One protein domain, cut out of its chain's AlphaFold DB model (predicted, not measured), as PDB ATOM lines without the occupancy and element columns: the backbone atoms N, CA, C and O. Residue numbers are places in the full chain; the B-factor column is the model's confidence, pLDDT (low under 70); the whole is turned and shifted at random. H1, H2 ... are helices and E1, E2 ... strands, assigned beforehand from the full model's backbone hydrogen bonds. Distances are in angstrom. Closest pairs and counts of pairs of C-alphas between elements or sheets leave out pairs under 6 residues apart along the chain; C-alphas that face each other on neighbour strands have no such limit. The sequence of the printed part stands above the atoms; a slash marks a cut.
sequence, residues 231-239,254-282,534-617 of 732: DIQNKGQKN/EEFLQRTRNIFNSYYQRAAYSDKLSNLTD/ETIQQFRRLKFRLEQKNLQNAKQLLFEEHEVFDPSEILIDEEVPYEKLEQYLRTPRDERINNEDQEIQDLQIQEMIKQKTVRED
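AT A GLANCE: This is residues 231 to 239, 254 to 282 and 534 to 617 of the 732 residues of an uncharacterized protein of Pseudocohnilembus persalinus (UniProt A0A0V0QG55). A loose, open frame of helices has a short two-stranded ribbon, E1 and E2, leading away from one corner. The long H1 makes one side, H3 is set across it with H2 and H4 near that end, H5 and H6 run back toward the other end, and H7 and H8 turn there into E2. The printed part has 122 residues with eight named helices and two named strands, in the order E1 H1 H2 H3 H4 H5 H6 H7 H8 E2; the class is mostly helix, and the sheet E1, E2 is parallel. The whole is loose, with a radius of gyration of the C-alphas of 18.2 A, and spans 45 by 44 by 26 A.

IN THESE COORDINATES: Strand E1, residues 231 to 234, begins at C-alpha 231 (270.302, 269.366, 240.428), and E2, residues 612 to 616, ends at C-alpha 616 (261.391, 266.217, 244.093). H8 is residues 596 to 609, 20.2 A long. H1, residues 254 to 275, is 27.9 A long and begins at C-alpha 254 (284.043, 275.544, 239.383). H3, residues 534 to 554, is 29.7 A long. The shorter helices are H2, residues 278 to 281, H4, 560 to 564, H5, 567 to 573, H6, 578 to 586, and H7, 589 to 592.

HOW THE PARTS SIT: E1 and E2 are parallel at 25 degrees, with N 231 and O 612 at 2.9 A and N 614 and O 231 at 2.8 A, within hydrogen-bond range. H8 and H7 only just touch, only at the corner by their link, with 3 pairs of C-alphas within 8 A, the closest Gln 598 and Arg 592 at 6.9 A. H1 is close to but not clearly touching H8, the closest C-alphas being Phe 256 and Ile 609 at 6.9 A. It is also close to but not clearly touching H6, Leu 257 and Glu 582 at 6.8 A, at a shallow tilt of 25 degrees, opposite ways. H1 has a kink of 59 degrees near residue 269, and with residues 270 to 275 alone it touches H4, the closest C-alphas being Ala 271 and Glu 561 at 5.1 A. H3 touches H5 with residues 544 to 551 alone, closest at Gln 548 and Leu 571, 5.6 A, at a steep tilt of 60 degrees. H2 and H3 are near each other. Every O i to N i+4 pair is within hydrogen-bond range in H3, H6 and H8; H1 has 14 of 18, H4 0 of 1 with 1 of 2 O i to N i+3 pairs, H5 0 of 3 with 1 of 4, and H2 and H7 are too short.

THE WHOLE: The C-alphas farthest apart are those of Gly 236 and Ala 554, 53.9 A. Residues 240 to 253 are not printed, a gap of 18.1 A between C-alphas 239 and 254, nor are 283 to 533, 13.0 A between C-alphas 282 and 534. The links printed whole are tight. The mean pLDDT of the printed part is 92.1, with residue 239 under 70.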
ATOM      1  N   ASP A 231     270.281 269.741 239.016       93.88
ATOM      2  CA  ASP A 231     270.302 269.366 240.428       93.88
ATOM      3  C   ASP A 231     268.960 268.760 240.808       93.88
ATOM      4  O   ASP A 231     267.936 269.412 240.610       93.88
ATOM      5  N   ILE A 232     268.946 267.555 241.367       92.38
ATOM      6  CA  ILE A 232     267.723 266.972 241.917       92.38
ATOM      7  C   ILE A 232     267.778 267.174 243.426       92.38
ATOM      8  O   ILE A 232     268.600 266.569 244.110       92.38
ATOM      9  N   GLN A 233     266.920 268.052 243.939       90.81
ATOM     10  CA  GLN A 233     266.871 268.399 245.357       90.81
ATOM     11  C   GLN A 233     265.573 267.901 245.979       90.81
ATOM     12  O   GLN A 233     264.483 268.193 245.484       90.81
ATOM     13  N   ASN A 234     265.671 267.209 247.113       88.12
ATOM     14  CA  ASN A 234     264.481 266.829 247.864       88.12
ATOM     15  C   ASN A 234     263.864 268.054 248.555       88.12
ATOM     16  O   ASN A 234     264.567 268.884 249.145       88.12
ATOM     17  N   LYS A 235     262.532 268.168 248.514       84.19
ATOM     18  CA  LYS A 235     261.796 269.220 249.222       84.19
ATOM     19  C   LYS A 235     262.177 269.223 250.707       84.19
ATOM     20  O   LYS A 235     262.259 268.188 251.357       84.19
ATOM     21  N   GLY A 236     262.410 270.415 251.251       78.81
ATOM     22  CA  GLY A 236     262.827 270.602 252.645       78.81
ATOM     23  C   GLY A 236     264.341 270.710 252.839       78.81
ATOM     24  O   GLY A 236     264.774 271.255 253.858       78.81
ATOM     25  N   GLN A 237     265.152 270.311 251.854       78.75
ATOM     26  CA  GLN A 237     266.559 270.698 251.828       78.75
ATOM     27  C   GLN A 237     266.654 272.211 251.586       78.75
ATOM     28  O   GLN A 237     265.964 272.773 250.735       78.75
ATOM     29  N   LYS A 238     267.461 272.909 252.394       76.50
ATOM     30  CA  LYS A 238     267.677 274.350 252.214       76.50
ATOM     31  C   LYS A 238     268.400 274.561 250.886       76.50
ATOM     32  O   LYS A 238     269.501 274.036 250.729       76.50
ATOM     33  N   ASN A 239     267.825 275.360 249.983       69.62
ATOM     34  CA  ASN A 239     268.543 275.801 248.787       69.62
ATOM     35  C   ASN A 239     269.828 276.492 249.248       69.62
ATOM     36  O   ASN A 239     269.768 277.486 249.976       69.62
ATOM     37  N   GLU A 254     283.277 276.659 238.814       91.62
ATOM     38  CA  GLU A 254     284.043 275.544 239.383       91.62
ATOM     39  C   GLU A 254     283.136 274.351 239.738       91.62
ATOM     40  O   GLU A 254     283.520 273.209 239.506       91.62
ATOM     41  N   GLU A 255     281.900 274.578 240.198       92.00
ATOM     42  CA  GLU A 255     280.907 273.520 240.415       92.00
ATOM     43  C   GLU A 255     280.521 272.827 239.098       92.00
ATOM     44  O   GLU A 255     280.363 271.603 239.068       92.00
ATOM     45  N   PHE A 256     280.346 273.578 238.004       95.06
ATOM     46  CA  PHE A 256     280.102 273.023 236.668       95.06
ATOM     47  C   PHE A 256     281.284 272.159 236.203       95.06
ATOM     48  O   PHE A 256     281.092 271.018 235.762       95.06
ATOM     49  N   LEU A 257     282.510 272.665 236.360       93.94
ATOM     50  CA  LEU A 257     283.726 271.935 236.014       93.94
ATOM     51  C   LEU A 257     283.861 270.670 236.861       93.94
ATOM     52  O   LEU A 257     284.059 269.592 236.308       93.94
ATOM     53  N   GLN A 258     283.669 270.760 238.178       93.75
ATOM     54  CA  GLN A 258     283.743 269.621 239.090       93.75
ATOM     55  C   GLN A 258     282.729 268.529 238.728       93.75
ATOM     56  O   GLN A 258     283.098 267.357 238.652       93.75
ATOM     57  N   ARG A 259     281.472 268.890 238.435       94.38
ATOM     58  CA  ARG A 259     280.452 267.934 237.970       94.38
ATOM     59  C   ARG A 259     280.853 267.273 236.656       94.38
ATOM     60  O   ARG A 259     280.750 266.056 236.529       94.38
ATOM     61  N   THR A 260     281.376 268.048 235.711       94.31
ATOM     62  CA  THR A 260     281.910 267.518 234.447       94.31
ATOM     63  C   THR A 260     283.073 266.551 234.694       94.31
ATOM     64  O   THR A 260     283.153 265.503 234.051       94.31
ATOM     65  N   ARG A 261     283.939 266.829 235.684       93.38
ATOM     66  CA  ARG A 261     284.992 265.889 236.098       93.38
ATOM     67  C   ARG A 261     284.427 264.584 236.654       93.38
ATOM     68  O   ARG A 261     284.845 263.508 236.231       93.38
ATOM     69  N   ASN A 262     283.421 264.681 237.515       94.00
ATOM     70  CA  ASN A 262     282.779 263.521 238.126       94.00
ATOM     71  C   ASN A 262     282.041 262.633 237.112       94.00
ATOM     72  O   ASN A 262     282.016 261.415 237.295       94.00
ATOM     73  N   ILE A 263     281.493 263.197 236.027       95.31
ATOM     74  CA  ILE A 263     280.881 262.393 234.955       95.31
ATOM     75  C   ILE A 263     281.911 261.495 234.283       95.31
ATOM     76  O   ILE A 263     281.647 260.306 234.121       95.31
ATOM     77  N   PHE A 264     283.086 262.029 233.940       95.31
ATOM     78  CA  PHE A 264     284.153 261.199 233.386       95.31
ATOM     79  C   PHE A 264     284.572 260.110 234.377       95.31
ATOM     80  O   PHE A 264     284.739 258.965 233.980       95.31
ATOM     81  N   ASN A 265     284.685 260.441 235.668       94.56
ATOM     82  CA  ASN A 265     285.028 259.455 236.694       94.56
ATOM     83  C   ASN A 265     283.996 258.318 236.746       94.56
ATOM     84  O   ASN A 265     284.392 257.157 236.737       94.56
ATOM     85  N   SER A 266     282.699 258.646 236.700       95.25
ATOM     86  CA  SER A 266     281.608 257.658 236.656       95.25
ATOM     87  C   SER A 266     281.636 256.826 235.367       95.25
ATOM     88  O   SER A 266     281.445 255.617 235.398       95.25
ATOM     89  N   TYR A 267     281.902 257.455 234.218       95.88
ATOM     90  CA  TYR A 267     282.019 256.761 232.933       95.88
ATOM     91  C   TYR A 267     283.210 255.788 232.920       95.88
ATOM     92  O   TYR A 267     283.075 254.628 232.526       95.88
ATOM     93  N   TYR A 268     284.360 256.231 233.436       96.06
ATOM     94  CA  TYR A 268     285.594 255.451 233.480       96.06
ATOM     95  C   TYR A 268     285.562 254.320 234.519       96.06
ATOM     96  O   TYR A 268     286.412 253.437 234.448       96.06
ATOM     97  N   GLN A 269     284.589 254.271 235.442       94.06
ATOM     98  CA  GLN A 269     284.451 253.155 236.395       94.06
ATOM     99  C   GLN A 269     284.432 251.785 235.694       94.06
ATOM    100  O   GLN A 269     284.966 250.824 236.236       94.06
ATOM    101  N   ARG A 270     283.910 251.702 234.461       94.62
ATOM    102  CA  ARG A 270     283.917 250.475 233.645       94.62
ATOM    103  C   ARG A 270     285.330 249.945 233.367       94.62
ATOM    104  O   ARG A 270     285.577 248.758 233.546       94.62
ATOM    105  N   ALA A 271     286.248 250.828 232.973       96.06
ATOM    106  CA  ALA A 271     287.650 250.502 232.696       96.06
ATOM    107  C   ALA A 271     288.521 250.506 233.967       96.06
ATOM    108  O   ALA A 271     289.558 249.845 234.025       96.06
ATOM    109  N   ALA A 272     288.100 251.232 235.009       93.31
ATOM    110  CA  ALA A 272     288.842 251.375 236.259       93.31
ATOM    111  C   ALA A 272     289.086 250.034 236.969       93.31
ATOM    112  O   ALA A 272     290.135 249.873 237.594       93.31
ATOM    113  N   TYR A 273     288.164 249.071 236.833       89.94
ATOM    114  CA  TYR A 273     288.329 247.717 237.371       89.94
ATOM    115  C   TYR A 273     289.541 246.985 236.783       89.94
ATOM    116  O   TYR A 273     290.225 246.253 237.499       89.94
ATOM    117  N   SER A 274     289.839 247.212 235.503       93.44
ATOM    118  CA  SER A 274     290.964 246.583 234.802       93.44
ATOM    119  C   SER A 274     292.283 247.338 235.015       93.44
ATOM    120  O   SER A 274     293.337 246.715 235.115       93.44
ATOM    121  N   ASP A 275     292.221 248.665 235.167       91.38
ATOM    122  CA  ASP A 275     293.375 249.568 235.348       91.38
ATOM    123  C   ASP A 275     294.083 249.391 236.712       91.38
ATOM    124  O   ASP A 275     295.228 249.803 236.874       91.38
ATOM    125  N   LYS A 276     293.437 248.769 237.715       91.12
ATOM    126  CA  LYS A 276     293.974 248.466 239.072       91.12
ATOM    127  C   LYS A 276     294.473 249.666 239.896       91.12
ATOM    128  O   LYS A 276     294.855 249.495 241.054       91.12
ATOM    129  N   LEU A 277     294.428 250.882 239.355       91.75
ATOM    130  CA  LEU A 277     294.804 252.114 240.057       91.75
ATOM    131  C   LEU A 277     293.794 252.531 241.140       91.75
ATOM    132  O   LEU A 277     294.116 253.384 241.961       91.75
ATOM    133  N   SER A 278     292.595 251.937 241.173       88.44
ATOM    134  CA  SER A 278     291.583 252.186 242.215       88.44
ATOM    135  C   SER A 278     292.104 251.898 243.623       88.44
ATOM    136  O   SER A 278     291.820 252.647 244.549       88.44
ATOM    137  N   ASN A 279     292.959 250.885 243.781       87.88
ATOM    138  CA  ASN A 279     293.482 250.497 245.094       87.88
ATOM    139  C   ASN A 279     294.388 251.571 245.725       87.88
ATOM    140  O   ASN A 279     294.639 251.544 246.926       87.88
ATOM    141  N   LEU A 280     294.910 252.504 244.917       88.38
ATOM    142  CA  LEU A 280     295.717 253.628 245.395       88.38
ATOM    143  C   LEU A 280     294.856 254.806 245.864       88.38
ATOM    144  O   LEU A 280     295.326 255.622 246.660       88.38
ATOM    145  N   THR A 281     293.616 254.916 245.382       87.25
ATOM    146  CA  THR A 281     292.676 255.983 245.760       87.25
ATOM    147  C   THR A 281     291.793 255.567 246.935       87.25
ATOM    148  O   THR A 281     291.531 256.402 247.802       87.25
ATOM    149  N   ASP A 282     291.473 254.276 247.023       88.88
ATOM    150  CA  ASP A 282     290.591 253.649 248.011       88.88
ATOM    151  C   ASP A 282     290.902 254.071 249.463       88.88
ATOM    152  O   ASP A 282     292.021 253.925 249.979       88.88
ATOM    153  N   GLU A 534     293.690 263.277 242.161       91.75
ATOM    154  CA  GLU A 534     293.653 264.175 240.999       91.75
ATOM    155  C   GLU A 534     294.601 263.718 239.877       91.75
ATOM    156  O   GLU A 534     294.218 263.707 238.706       91.75
ATOM    157  N   THR A 535     295.824 263.299 240.211       92.56
ATOM    158  CA  THR A 535     296.812 262.836 239.219       92.56
ATOM    159  C   THR A 535     296.418 261.507 238.575       92.56
ATOM    160  O   THR A 535     296.552 261.364 237.360       92.56
ATOM    161  N   ILE A 536     295.857 260.561 239.335       94.06
ATOM    162  CA  ILE A 536     295.319 259.304 238.787       94.06
ATOM    163  C   ILE A 536     294.169 259.594 237.814       94.06
ATOM    164  O   ILE A 536     294.115 259.023 236.723       94.06
ATOM    165  N   GLN A 537     293.273 260.524 238.158       93.50
ATOM    166  CA  GLN A 537     292.191 260.939 237.258       93.50
ATOM    167  C   GLN A 537     292.728 261.597 235.978       93.50
ATOM    168  O   GLN A 537     292.259 261.286 234.881       93.50
ATOM    169  N   GLN A 538     293.743 262.460 236.084       93.81
ATOM    170  CA  GLN A 538     294.409 263.053 234.919       93.81
ATOM    171  C   GLN A 538     295.081 261.996 234.035       93.81
ATOM    172  O   GLN A 538     294.984 262.072 232.810       93.81
ATOM    173  N   PHE A 539     295.712 260.984 234.632       95.88
ATOM    174  CA  PHE A 539     296.336 259.890 233.893       95.88
ATOM    175  C   PHE A 539     295.308 259.074 233.099       95.88
ATOM    176  O   PHE A 539     295.510 258.812 231.915       95.88
ATOM    177  N   ARG A 540     294.157 258.757 233.702       96.00
ATOM    178  CA  ARG A 540     293.042 258.075 233.019       96.00
ATOM    179  C   ARG A 540     292.494 258.881 231.840       96.00
ATOM    180  O   ARG A 540     292.222 258.322 230.782       96.00
ATOM    181  N   ARG A 541     292.398 260.206 231.981       94.81
ATOM    182  CA  ARG A 541     291.999 261.114 230.887       94.81
ATOM    183  C   ARG A 541     293.018 261.154 229.764       94.81
ATOM    184  O   ARG A 541     292.648 261.136 228.594       94.81
ATOM    185  N   LEU A 542     294.301 261.192 230.117       95.00
ATOM    186  CA  LEU A 542     295.384 261.133 229.144       95.00
ATOM    187  C   LEU A 542     295.316 259.830 228.343       95.00
ATOM    188  O   LEU A 542     295.343 259.896 227.118       95.00
ATOM    189  N   LYS A 543     295.168 258.678 229.015       96.31
ATOM    190  CA  LYS A 543     294.975 257.376 228.357       96.31
ATOM    191  C   LYS A 543     293.808 257.433 227.373       96.31
ATOM    192  O   LYS A 543     293.991 257.133 226.202       96.31
ATOM    193  N   PHE A 544     292.643 257.897 227.826       96.56
ATOM    194  CA  PHE A 544     291.441 257.983 226.993       96.56
ATOM    195  C   PHE A 544     291.636 258.871 225.751       96.56
ATOM    196  O   PHE A 544     291.234 258.514 224.649       96.56
ATOM    197  N   ARG A 545     292.329 260.006 225.891       94.75
ATOM    198  CA  ARG A 545     292.656 260.902 224.767       94.75
ATOM    199  C   ARG A 545     293.690 260.333 223.805       94.75
ATOM    200  O   ARG A 545     293.625 260.594 222.605       94.75
ATOM    201  N   LEU A 546     294.689 259.624 224.327       95.25
ATOM    202  CA  LEU A 546     295.649 258.910 223.489       95.25
ATOM    203  C   LEU A 546     294.920 257.850 222.665       95.25
ATOM    204  O   LEU A 546     295.174 257.749 221.467       95.25
ATOM    205  N   GLU A 547     293.955 257.166 223.274       96.31
ATOM    206  CA  GLU A 547     293.123 256.175 222.606       96.31
ATOM    207  C   GLU A 547     292.257 256.777 221.501       96.31
ATOM    208  O   GLU A 547     292.268 256.279 220.379       96.31
ATOM    209  N   GLN A 548     291.588 257.903 221.771       95.12
ATOM    210  CA  GLN A 548     290.842 258.665 220.760       95.12
ATOM    211  C   GLN A 548     291.702 258.967 219.529       95.12
ATOM    212  O   GLN A 548     291.333 258.637 218.399       95.12
ATOM    213  N   LYS A 549     292.894 259.533 219.750       94.38
ATOM    214  CA  LYS A 549     293.833 259.855 218.670       94.38
ATOM    215  C   LYS A 549     294.356 258.609 217.960       94.38
ATOM    216  O   LYS A 549     294.606 258.651 216.757       94.38
ATOM    217  N   ASN A 550     294.559 257.509 218.680       95.31
ATOM    218  CA  ASN A 550     295.036 256.277 218.070       95.31
ATOM    219  C   ASN A 550     293.953 255.609 217.217       95.31
ATOM    220  O   ASN A 550     294.247 255.150 216.119       95.31
ATOM    221  N   LEU A 551     292.694 255.618 217.657       94.56
ATOM    222  CA  LEU A 551     291.569 255.075 216.893       94.56
ATOM    223  C   LEU A 551     291.354 255.804 215.564       94.56
ATOM    224  O   LEU A 551     291.095 255.146 214.555       94.56
ATOM    225  N   GLN A 552     291.538 257.128 215.537       91.94
ATOM    226  CA  GLN A 552     291.499 257.919 214.301       91.94
ATOM    227  C   GLN A 552     292.569 257.479 213.295       91.94
ATOM    228  O   GLN A 552     292.296 257.377 212.100       91.94
ATOM    229  N   ASN A 553     293.784 257.214 213.780       93.44
ATOM    230  CA  ASN A 553     294.953 256.998 212.928       93.44
ATOM    231  C   ASN A 553     295.187 255.521 212.570       93.44
ATOM    232  O   ASN A 553     295.524 255.204 211.433       93.44
ATOM    233  N   ALA A 554     295.036 254.619 213.539       81.56
ATOM    234  CA  ALA A 554     295.516 253.239 213.480       81.56
ATOM    235  C   ALA A 554     294.425 252.177 213.716       81.56
ATOM    236  O   ALA A 554     294.691 250.998 213.494       81.56
ATOM    237  N   LYS A 555     293.205 252.560 214.138       85.62
ATOM    238  CA  LYS A 555     292.062 251.665 214.457       85.62
ATOM    239  C   LYS A 555     292.329 250.556 215.490       85.62
ATOM    240  O   LYS A 555     291.440 249.749 215.745       85.62
ATOM    241  N   GLN A 556     293.522 250.498 216.072       93.69
ATOM    242  CA  GLN A 556     293.877 249.562 217.130       93.69
ATOM    243  C   GLN A 556     293.750 250.259 218.483       93.69
ATOM    244  O   GLN A 556     294.027 251.453 218.591       93.69
ATOM    245  N   LEU A 557     293.344 249.516 219.507       95.25
ATOM    246  CA  LEU A 557     293.352 250.003 220.879       95.25
ATOM    247  C   LEU A 557     294.762 249.838 221.484       95.25
ATOM    248  O   LEU A 557     295.390 248.796 221.282       95.25
ATOM    249  N   LEU A 558     295.295 250.860 222.164       96.38
ATOM    250  CA  LEU A 558     296.576 250.776 222.887       96.38
ATOM    251  C   LEU A 558     296.386 250.208 224.293       96.38
ATOM    252  O   LEU A 558     297.304 249.580 224.822       96.38
ATOM    253  N   PHE A 559     295.224 250.456 224.897       97.50
ATOM    254  CA  PHE A 559     294.913 250.064 226.266       97.50
ATOM    255  C   PHE A 559     293.800 249.014 226.268       97.50
ATOM    256  O   PHE A 559     292.662 249.306 225.906       97.50
ATOM    257  N   GLU A 560     294.114 247.798 226.719       97.00
ATOM    258  CA  GLU A 560     293.151 246.685 226.798       97.00
ATOM    259  C   GLU A 560     291.941 247.045 227.677       97.00
ATOM    260  O   GLU A 560     290.812 246.656 227.391       97.00
ATOM    261  N   GLU A 561     292.128 247.867 228.719       96.94
ATOM    262  CA  GLU A 561     291.020 248.343 229.550       96.94
ATOM    263  C   GLU A 561     289.958 249.170 228.795       96.94
ATOM    264  O   GLU A 561     288.842 249.319 229.297       96.94
ATOM    265  N   HIS A 562     290.267 249.704 227.607       97.75
ATOM    266  CA  HIS A 562     289.317 250.463 226.783       97.75
ATOM    267  C   HIS A 562     288.490 249.591 225.837       97.75
ATOM    268  O   HIS A 562     287.552 250.106 225.237       97.75
ATOM    269  N   GLU A 563     288.730 248.277 225.780       96.50
ATOM    270  CA  GLU A 563     287.880 247.326 225.037       96.50
ATOM    271  C   GLU A 563     286.433 247.277 225.555       96.50
ATOM    272  O   GLU A 563     285.527 246.826 224.858       96.50
ATOM    273  N   VAL A 564     286.197 247.755 226.783       97.00
ATOM    274  CA  VAL A 564     284.858 247.853 227.386       97.00
ATOM    275  C   VAL A 564     284.000 248.937 226.716       97.00
ATOM    276  O   VAL A 564     282.778 248.940 226.881       97.00
ATOM    277  N   PHE A 565     284.619 249.866 225.985       96.62
ATOM    278  CA  PHE A 565     283.929 250.922 225.258       96.62
ATOM    279  C   PHE A 565     283.858 250.582 223.772       96.62
ATOM    280  O   PHE A 565     284.841 250.147 223.171       96.62
ATOM    281  N   ASP A 566     282.712 250.850 223.148       95.88
ATOM    282  CA  ASP A 566     282.634 250.775 221.693       95.88
ATOM    283  C   ASP A 566     283.557 251.850 221.080       95.88
ATOM    284  O   ASP A 566     283.569 252.990 221.557       95.88
ATOM    285  N   PRO A 567     284.295 251.568 219.986       94.44
ATOM    286  CA  PRO A 567     285.196 252.549 219.371       94.44
ATOM    287  C   PRO A 567     284.512 253.870 218.993       94.44
ATOM    288  O   PRO A 567     285.135 254.928 219.024       94.44
ATOM    289  N   SER A 568     283.218 253.828 218.663       94.69
ATOM    290  CA  SER A 568     282.413 255.025 218.406       94.69
ATOM    291  C   SER A 568     282.112 255.843 219.660       94.69
ATOM    292  O   SER A 568     281.952 257.052 219.545       94.69
ATOM    293  N   GLU A 569     282.021 255.218 220.840       95.44
ATOM    294  CA  GLU A 569     281.827 255.936 222.107       95.44
ATOM    295  C   GLU A 569     283.087 256.701 222.509       95.44
ATOM    296  O   GLU A 569     282.996 257.838 222.968       95.44
ATOM    297  N   ILE A 570     284.262 256.105 222.283       95.38
ATOM    298  CA  ILE A 570     285.543 256.744 222.597       95.38
ATOM    299  C   ILE A 570     285.677 258.067 221.829       95.38
ATOM    300  O   ILE A 570     286.113 259.061 222.400       95.38
ATOM    301  N   LEU A 571     285.229 258.122 220.572       95.06
ATOM    302  CA  LEU A 571     285.355 259.292 219.693       95.06
ATOM    303  C   LEU A 571     284.332 260.422 219.951       95.06
ATOM    304  O   LEU A 571     284.399 261.449 219.282       95.06
ATOM    305  N   ILE A 572     283.402 260.286 220.908       93.94
ATOM    306  CA  ILE A 572     282.348 261.296 221.152       93.94
ATOM    307  C   ILE A 572     282.930 262.660 221.570       93.94
ATOM    308  O   ILE A 572     282.464 263.698 221.105       93.94
ATOM    309  N   ASP A 573     283.965 262.664 222.415       90.44
ATOM    310  CA  ASP A 573     284.524 263.888 223.017       90.44
ATOM    311  C   ASP A 573     285.699 264.490 222.214       90.44
ATOM    312  O   ASP A 573     286.459 265.315 222.727       90.44
ATOM    313  N   GLU A 574     285.885 264.072 220.959       89.25
ATOM    314  CA  GLU A 574     287.047 264.437 220.142       89.25
ATOM    315  C   GLU A 574     287.128 265.944 219.837       89.25
ATOM    316  O   GLU A 574     288.163 266.585 220.049       89.25
ATOM    317  N   GLU A 575     286.047 266.521 219.311       88.69
ATOM    318  CA  GLU A 575     286.061 267.894 218.793       88.69
ATOM    319  C   GLU A 575     286.144 268.922 219.933       88.69
ATOM    320  O   GLU A 575     286.955 269.867 219.910       88.69
ATOM    321  N   VAL A 576     285.330 268.695 220.967       88.56
ATOM    322  CA  VAL A 576     285.131 269.603 222.101       88.56
ATOM    323  C   VAL A 576     285.462 268.884 223.412       88.56
ATOM    324  O   VAL A 576     284.569 268.565 224.198       88.56
ATOM    325  N   PRO A 577     286.752 268.644 223.698       87.94
ATOM    326  CA  PRO A 577     287.149 268.090 224.978       87.94
ATOM    327  C   PRO A 577     286.896 269.108 226.093       87.94
ATOM    328  O   PRO A 577     287.135 270.314 225.930       87.94
ATOM    329  N   TYR A 578     286.465 268.623 227.257       86.94
ATOM    330  CA  TYR A 578     286.091 269.480 228.383       86.94
ATOM    331  C   TYR A 578     287.245 270.397 228.841       86.94
ATOM    332  O   TYR A 578     286.993 271.478 229.358       86.94
ATOM    333  N   GLU A 579     288.509 270.013 228.640       88.12
ATOM    334  CA  GLU A 579     289.684 270.808 229.018       88.12
ATOM    335  C   GLU A 579     289.789 272.113 228.226       88.12
ATOM    336  O   GLU A 579     290.269 273.105 228.765       88.12
ATOM    337  N   LYS A 580     289.336 272.134 226.961       90.50
ATOM    338  CA  LYS A 580     289.278 273.382 226.182       90.50
ATOM    339  C   LYS A 580     288.262 274.338 226.803       90.50
ATOM    340  O   LYS A 580     288.529 275.529 226.928       90.50
ATOM    341  N   LEU A 581     287.119 273.798 227.231       89.06
ATOM    342  CA  LEU A 581     286.091 274.564 227.927       89.06
ATOM    343  C   LEU A 581     286.579 275.029 229.307       89.06
ATOM    344  O   LEU A 581     286.357 276.175 229.677       89.06
ATOM    345  N   GLU A 582     287.295 274.178 230.045       91.69
ATOM    346  CA  GLU A 582     287.935 274.536 231.313       91.69
ATOM    347  C   GLU A 582     288.943 275.674 231.138       91.69
ATOM    348  O   GLU A 582     288.924 276.627 231.916       91.69
ATOM    349  N   GLN A 583     289.794 275.599 230.111       92.56
ATOM    350  CA  GLN A 583     290.761 276.646 229.801       92.56
ATOM    351  C   GLN A 583     290.054 277.972 229.515       92.56
ATOM    352  O   GLN A 583     290.396 278.973 230.135       92.56
ATOM    353  N   TYR A 584     289.033 277.961 228.651       92.81
ATOM    354  CA  TYR A 584     288.235 279.150 228.347       92.81
ATOM    355  C   TYR A 584     287.562 279.726 229.601       92.81
ATOM    356  O   TYR A 584     287.693 280.910 229.882       92.81
ATOM    357  N   LEU A 585     286.885 278.903 230.406       91.75
ATOM    358  CA  LEU A 585     286.156 279.366 231.591       91.75
ATOM    359  C   LEU A 585     287.074 279.882 232.715       91.75
ATOM    360  O   LEU A 585     286.632 280.693 233.533       91.75
ATOM    361  N   ARG A 586     288.336 279.436 232.754       91.88
ATOM    362  CA  ARG A 586     289.359 279.927 233.692       91.88
ATOM    363  C   ARG A 586     290.058 281.199 233.223       91.88
ATOM    364  O   ARG A 586     290.614 281.902 234.065       91.88
ATOM    365  N   THR A 587     290.016 281.510 231.929       91.19
ATOM    366  CA  THR A 587     290.508 282.785 231.400       91.19
ATOM    367  C   THR A 587     289.767 283.949 232.079       91.19
ATOM    368  O   THR A 587     288.533 283.897 232.175       91.19
ATOM    369  N   PRO A 588     290.478 284.987 232.570       90.19
ATOM    370  CA  PRO A 588     289.861 286.173 233.160       90.19
ATOM    371  C   PRO A 588     288.821 286.794 232.226       90.19
ATOM    372  O   PRO A 588     289.012 286.825 231.014       90.19
ATOM    373  N   ARG A 589     287.726 287.324 232.787       88.38
ATOM    374  CA  ARG A 589     286.622 287.901 231.996       88.38
ATOM    375  C   ARG A 589     287.107 288.975 231.016       88.38
ATOM    376  O   ARG A 589     286.641 288.991 229.884       88.38
ATOM    377  N   ASP A 590     288.061 289.801 231.432       89.44
ATOM    378  CA  ASP A 590     288.614 290.888 230.616       89.44
ATOM    379  C   ASP A 590     289.298 290.370 229.339       89.44
ATOM    380  O   ASP A 590     289.211 291.004 228.297       89.44
ATOM    381  N   GLU A 591     289.921 289.189 229.386       90.94
ATOM    382  CA  GLU A 591     290.547 288.555 228.214       90.94
ATOM    383  C   GLU A 591     289.528 287.809 227.336       90.94
ATOM    384  O   GLU A 591     289.752 287.621 226.137       90.94
ATOM    385  N   ARG A 592     288.398 287.378 227.918       88.94
ATOM    386  CA  ARG A 592     287.300 286.738 227.176       88.94
ATOM    387  C   ARG A 592     286.455 287.736 226.396       88.94
ATOM    388  O   ARG A 592     285.871 287.352 225.386       88.94
ATOM    389  N   ILE A 593     286.371 288.980 226.869       91.81
ATOM    390  CA  ILE A 593     285.523 290.033 226.310       91.81
ATOM    391  C   ILE A 593     286.410 291.117 225.700       91.81
ATOM    392  O   ILE A 593     286.649 292.158 226.304       91.81
ATOM    393  N   ASN A 594     286.889 290.879 224.481       91.06
ATOM    394  CA  ASN A 594     287.609 291.911 223.733       91.06
ATOM    395  C   ASN A 594     286.650 292.776 222.899       91.06
ATOM    396  O   ASN A 594     286.921 293.956 222.698       91.06
ATOM    397  N   ASN A 595     285.521 292.207 222.453       94.06
ATOM    398  CA  ASN A 595     284.520 292.858 221.595       94.06
ATOM    399  C   ASN A 595     283.081 292.589 222.090       94.06
ATOM    400  O   ASN A 595     282.842 291.589 222.770       94.06
ATOM    401  N   GLU A 596     282.108 293.408 221.664       93.75
ATOM    402  CA  GLU A 596     280.674 293.246 222.000       93.75
ATOM    403  C   GLU A 596     280.126 291.857 221.612       93.75
ATOM    404  O   GLU A 596     279.403 291.231 222.386       93.75
ATOM    405  N   ASP A 597     280.533 291.315 220.459       94.12
ATOM    406  CA  ASP A 597     280.126 289.969 220.032       94.12
ATOM    407  C   ASP A 597     280.598 288.878 221.009       94.12
ATOM    408  O   ASP A 597     279.880 287.910 221.263       94.12
ATOM    409  N   GLN A 598     281.795 289.037 221.583       92.44
ATOM    410  CA  GLN A 598     282.337 288.099 222.569       92.44
ATOM    411  C   GLN A 598     281.633 288.234 223.918       92.44
ATOM    412  O   GLN A 598     281.446 287.232 224.602       92.44
ATOM    413  N   GLU A 599     281.186 289.439 224.282       92.62
ATOM    414  CA  GLU A 599     280.345 289.644 225.464       92.62
ATOM    415  C   GLU A 599     279.015 288.897 225.333       92.62
ATOM    416  O   GLU A 599     278.614 288.172 226.244       92.62
ATOM    417  N   ILE A 600     278.355 289.016 224.178       93.38
ATOM    418  CA  ILE A 600     277.096 288.314 223.900       93.38
ATOM    419  C   ILE A 600     277.309 286.794 223.946       93.38
ATOM    420  O   ILE A 600     276.493 286.079 224.528       93.38
ATOM    421  N   GLN A 601     278.407 286.293 223.373       93.31
ATOM    422  CA  GLN A 601     278.741 284.867 223.411       93.31
ATOM    423  C   GLN A 601     279.064 284.372 224.828       93.31
ATOM    424  O   GLN A 601     278.561 283.319 225.216       93.31
ATOM    425  N   ASP A 602     279.840 285.116 225.623       91.44
ATOM    426  CA  ASP A 602     280.137 284.750 227.017       91.44
ATOM    427  C   ASP A 602     278.841 284.704 227.838       91.44
ATOM    428  O   ASP A 602     278.615 283.733 228.553       91.44
ATOM    429  N   LEU A 603     277.925 285.667 227.660       90.94
ATOM    430  CA  LEU A 603     276.600 285.651 228.298       90.94
ATOM    431  C   LEU A 603     275.759 284.429 227.892       90.94
ATOM    432  O   LEU A 603     275.105 283.824 228.743       90.94
ATOM    433  N   GLN A 604     275.800 284.024 226.620       93.62
ATOM    434  CA  GLN A 604     275.130 282.803 226.159       93.62
ATOM    435  C   GLN A 604     275.748 281.546 226.783       93.62
ATOM    436  O   GLN A 604     275.021 280.663 227.239       93.62
ATOM    437  N   ILE A 605     277.079 281.459 226.849       92.06
ATOM    438  CA  ILE A 605     277.790 280.341 227.490       92.06
ATOM    439  C   ILE A 605     277.426 280.266 228.973       92.06
ATOM    440  O   ILE A 605     277.086 279.195 229.477       92.06
ATOM    441  N   GLN A 606     277.434 281.409 229.652       89.62
ATOM    442  CA  GLN A 606     277.028 281.562 231.042       89.62
ATOM    443  C   GLN A 606     275.590 281.079 231.293       89.62
ATOM    444  O   GLN A 606     275.328 280.367 232.265       89.62
ATOM    445  N   GLU A 607     274.656 281.405 230.398       90.88
ATOM    446  CA  GLU A 607     273.281 280.909 230.476       90.88
ATOM    447  C   GLU A 607     273.204 279.385 230.262       90.88
ATOM    448  O   GLU A 607     272.455 278.700 230.966       90.88
ATOM    449  N   MET A 608     274.009 278.833 229.347       93.62
ATOM    450  CA  MET A 608     274.044 277.393 229.054       93.62
ATOM    451  C   MET A 608     274.611 276.543 230.198       93.62
ATOM    452  O   MET A 608     274.144 275.420 230.400       93.62
ATOM    453  N   ILE A 609     275.591 277.050 230.954       93.81
ATOM    454  CA  ILE A 609     276.203 276.311 232.076       93.81
ATOM    455  C   ILE A 609     275.387 276.390 233.371       93.81
ATOM    456  O   ILE A 609     275.671 275.669 234.333       93.81
ATOM    457  N   LYS A 610     274.359 277.245 233.415       91.31
ATOM    458  CA  LYS A 610     273.543 277.450 234.609       91.31
ATOM    459  C   LYS A 610     272.791 276.176 234.995       91.31
ATOM    460  O   LYS A 610     272.023 275.610 234.214       91.31
ATOM    461  N   GLN A 611     272.964 275.752 236.246       92.75
ATOM    462  CA  GLN A 611     272.294 274.564 236.766       92.75
ATOM    463  C   GLN A 611     270.792 274.805 236.943       92.75
ATOM    464  O   GLN A 611     270.361 275.781 237.559       92.75
ATOM    465  N   LYS A 612     269.986 273.866 236.451       93.88
ATOM    466  CA  LYS A 612     268.540 273.824 236.664       93.88
ATOM    467  C   LYS A 612     268.240 272.930 237.858       93.88
ATOM    468  O   LYS A 612     268.534 271.737 237.834       93.88
ATOM    469  N   THR A 613     267.638 273.497 238.897       92.25
ATOM    470  CA  THR A 613     267.211 272.738 240.073       92.25
ATOM    471  C   THR A 613     265.808 272.169 239.847       92.25
ATOM    472  O   THR A 613     264.869 272.881 239.490       92.25
ATOM    473  N   VAL A 614     265.664 270.861 240.040       93.38
ATOM    474  CA  VAL A 614     264.399 270.125 240.014       93.38
ATOM    475  C   VAL A 614     264.112 269.696 241.442       93.38
ATOM    476  O   VAL A 614     264.925 269.022 242.072       93.38
ATOM    477  N   ARG A 615     262.970 270.127 241.978       90.06
ATOM    478  CA  ARG A 615     262.562 269.754 243.333       90.06
ATOM    479  C   ARG A 615     261.678 268.524 243.297       90.06
ATOM    480  O   ARG A 615     260.596 268.569 242.713       90.06
ATOM    481  N   GLU A 616     262.115 267.478 243.974       90.44
ATOM    482  CA  GLU A 616     261.391 266.217 244.093       90.44
ATOM    483  C   GLU A 616     260.995 265.950 245.544       90.44
ATOM    484  O   GLU A 616     261.480 266.583 246.479       90.44
ATOM    485  N   ASP A 617     260.028 265.064 245.726       87.06
ATOM    486  CA  ASP A 617     259.479 264.707 247.031       87.06
ATOM    487  C   ASP A 617     259.552 263.191 247.169       87.06
ATOM    488  O   ASP A 617     258.556 262.473 247.058       87.06
TER     489      ASP A 617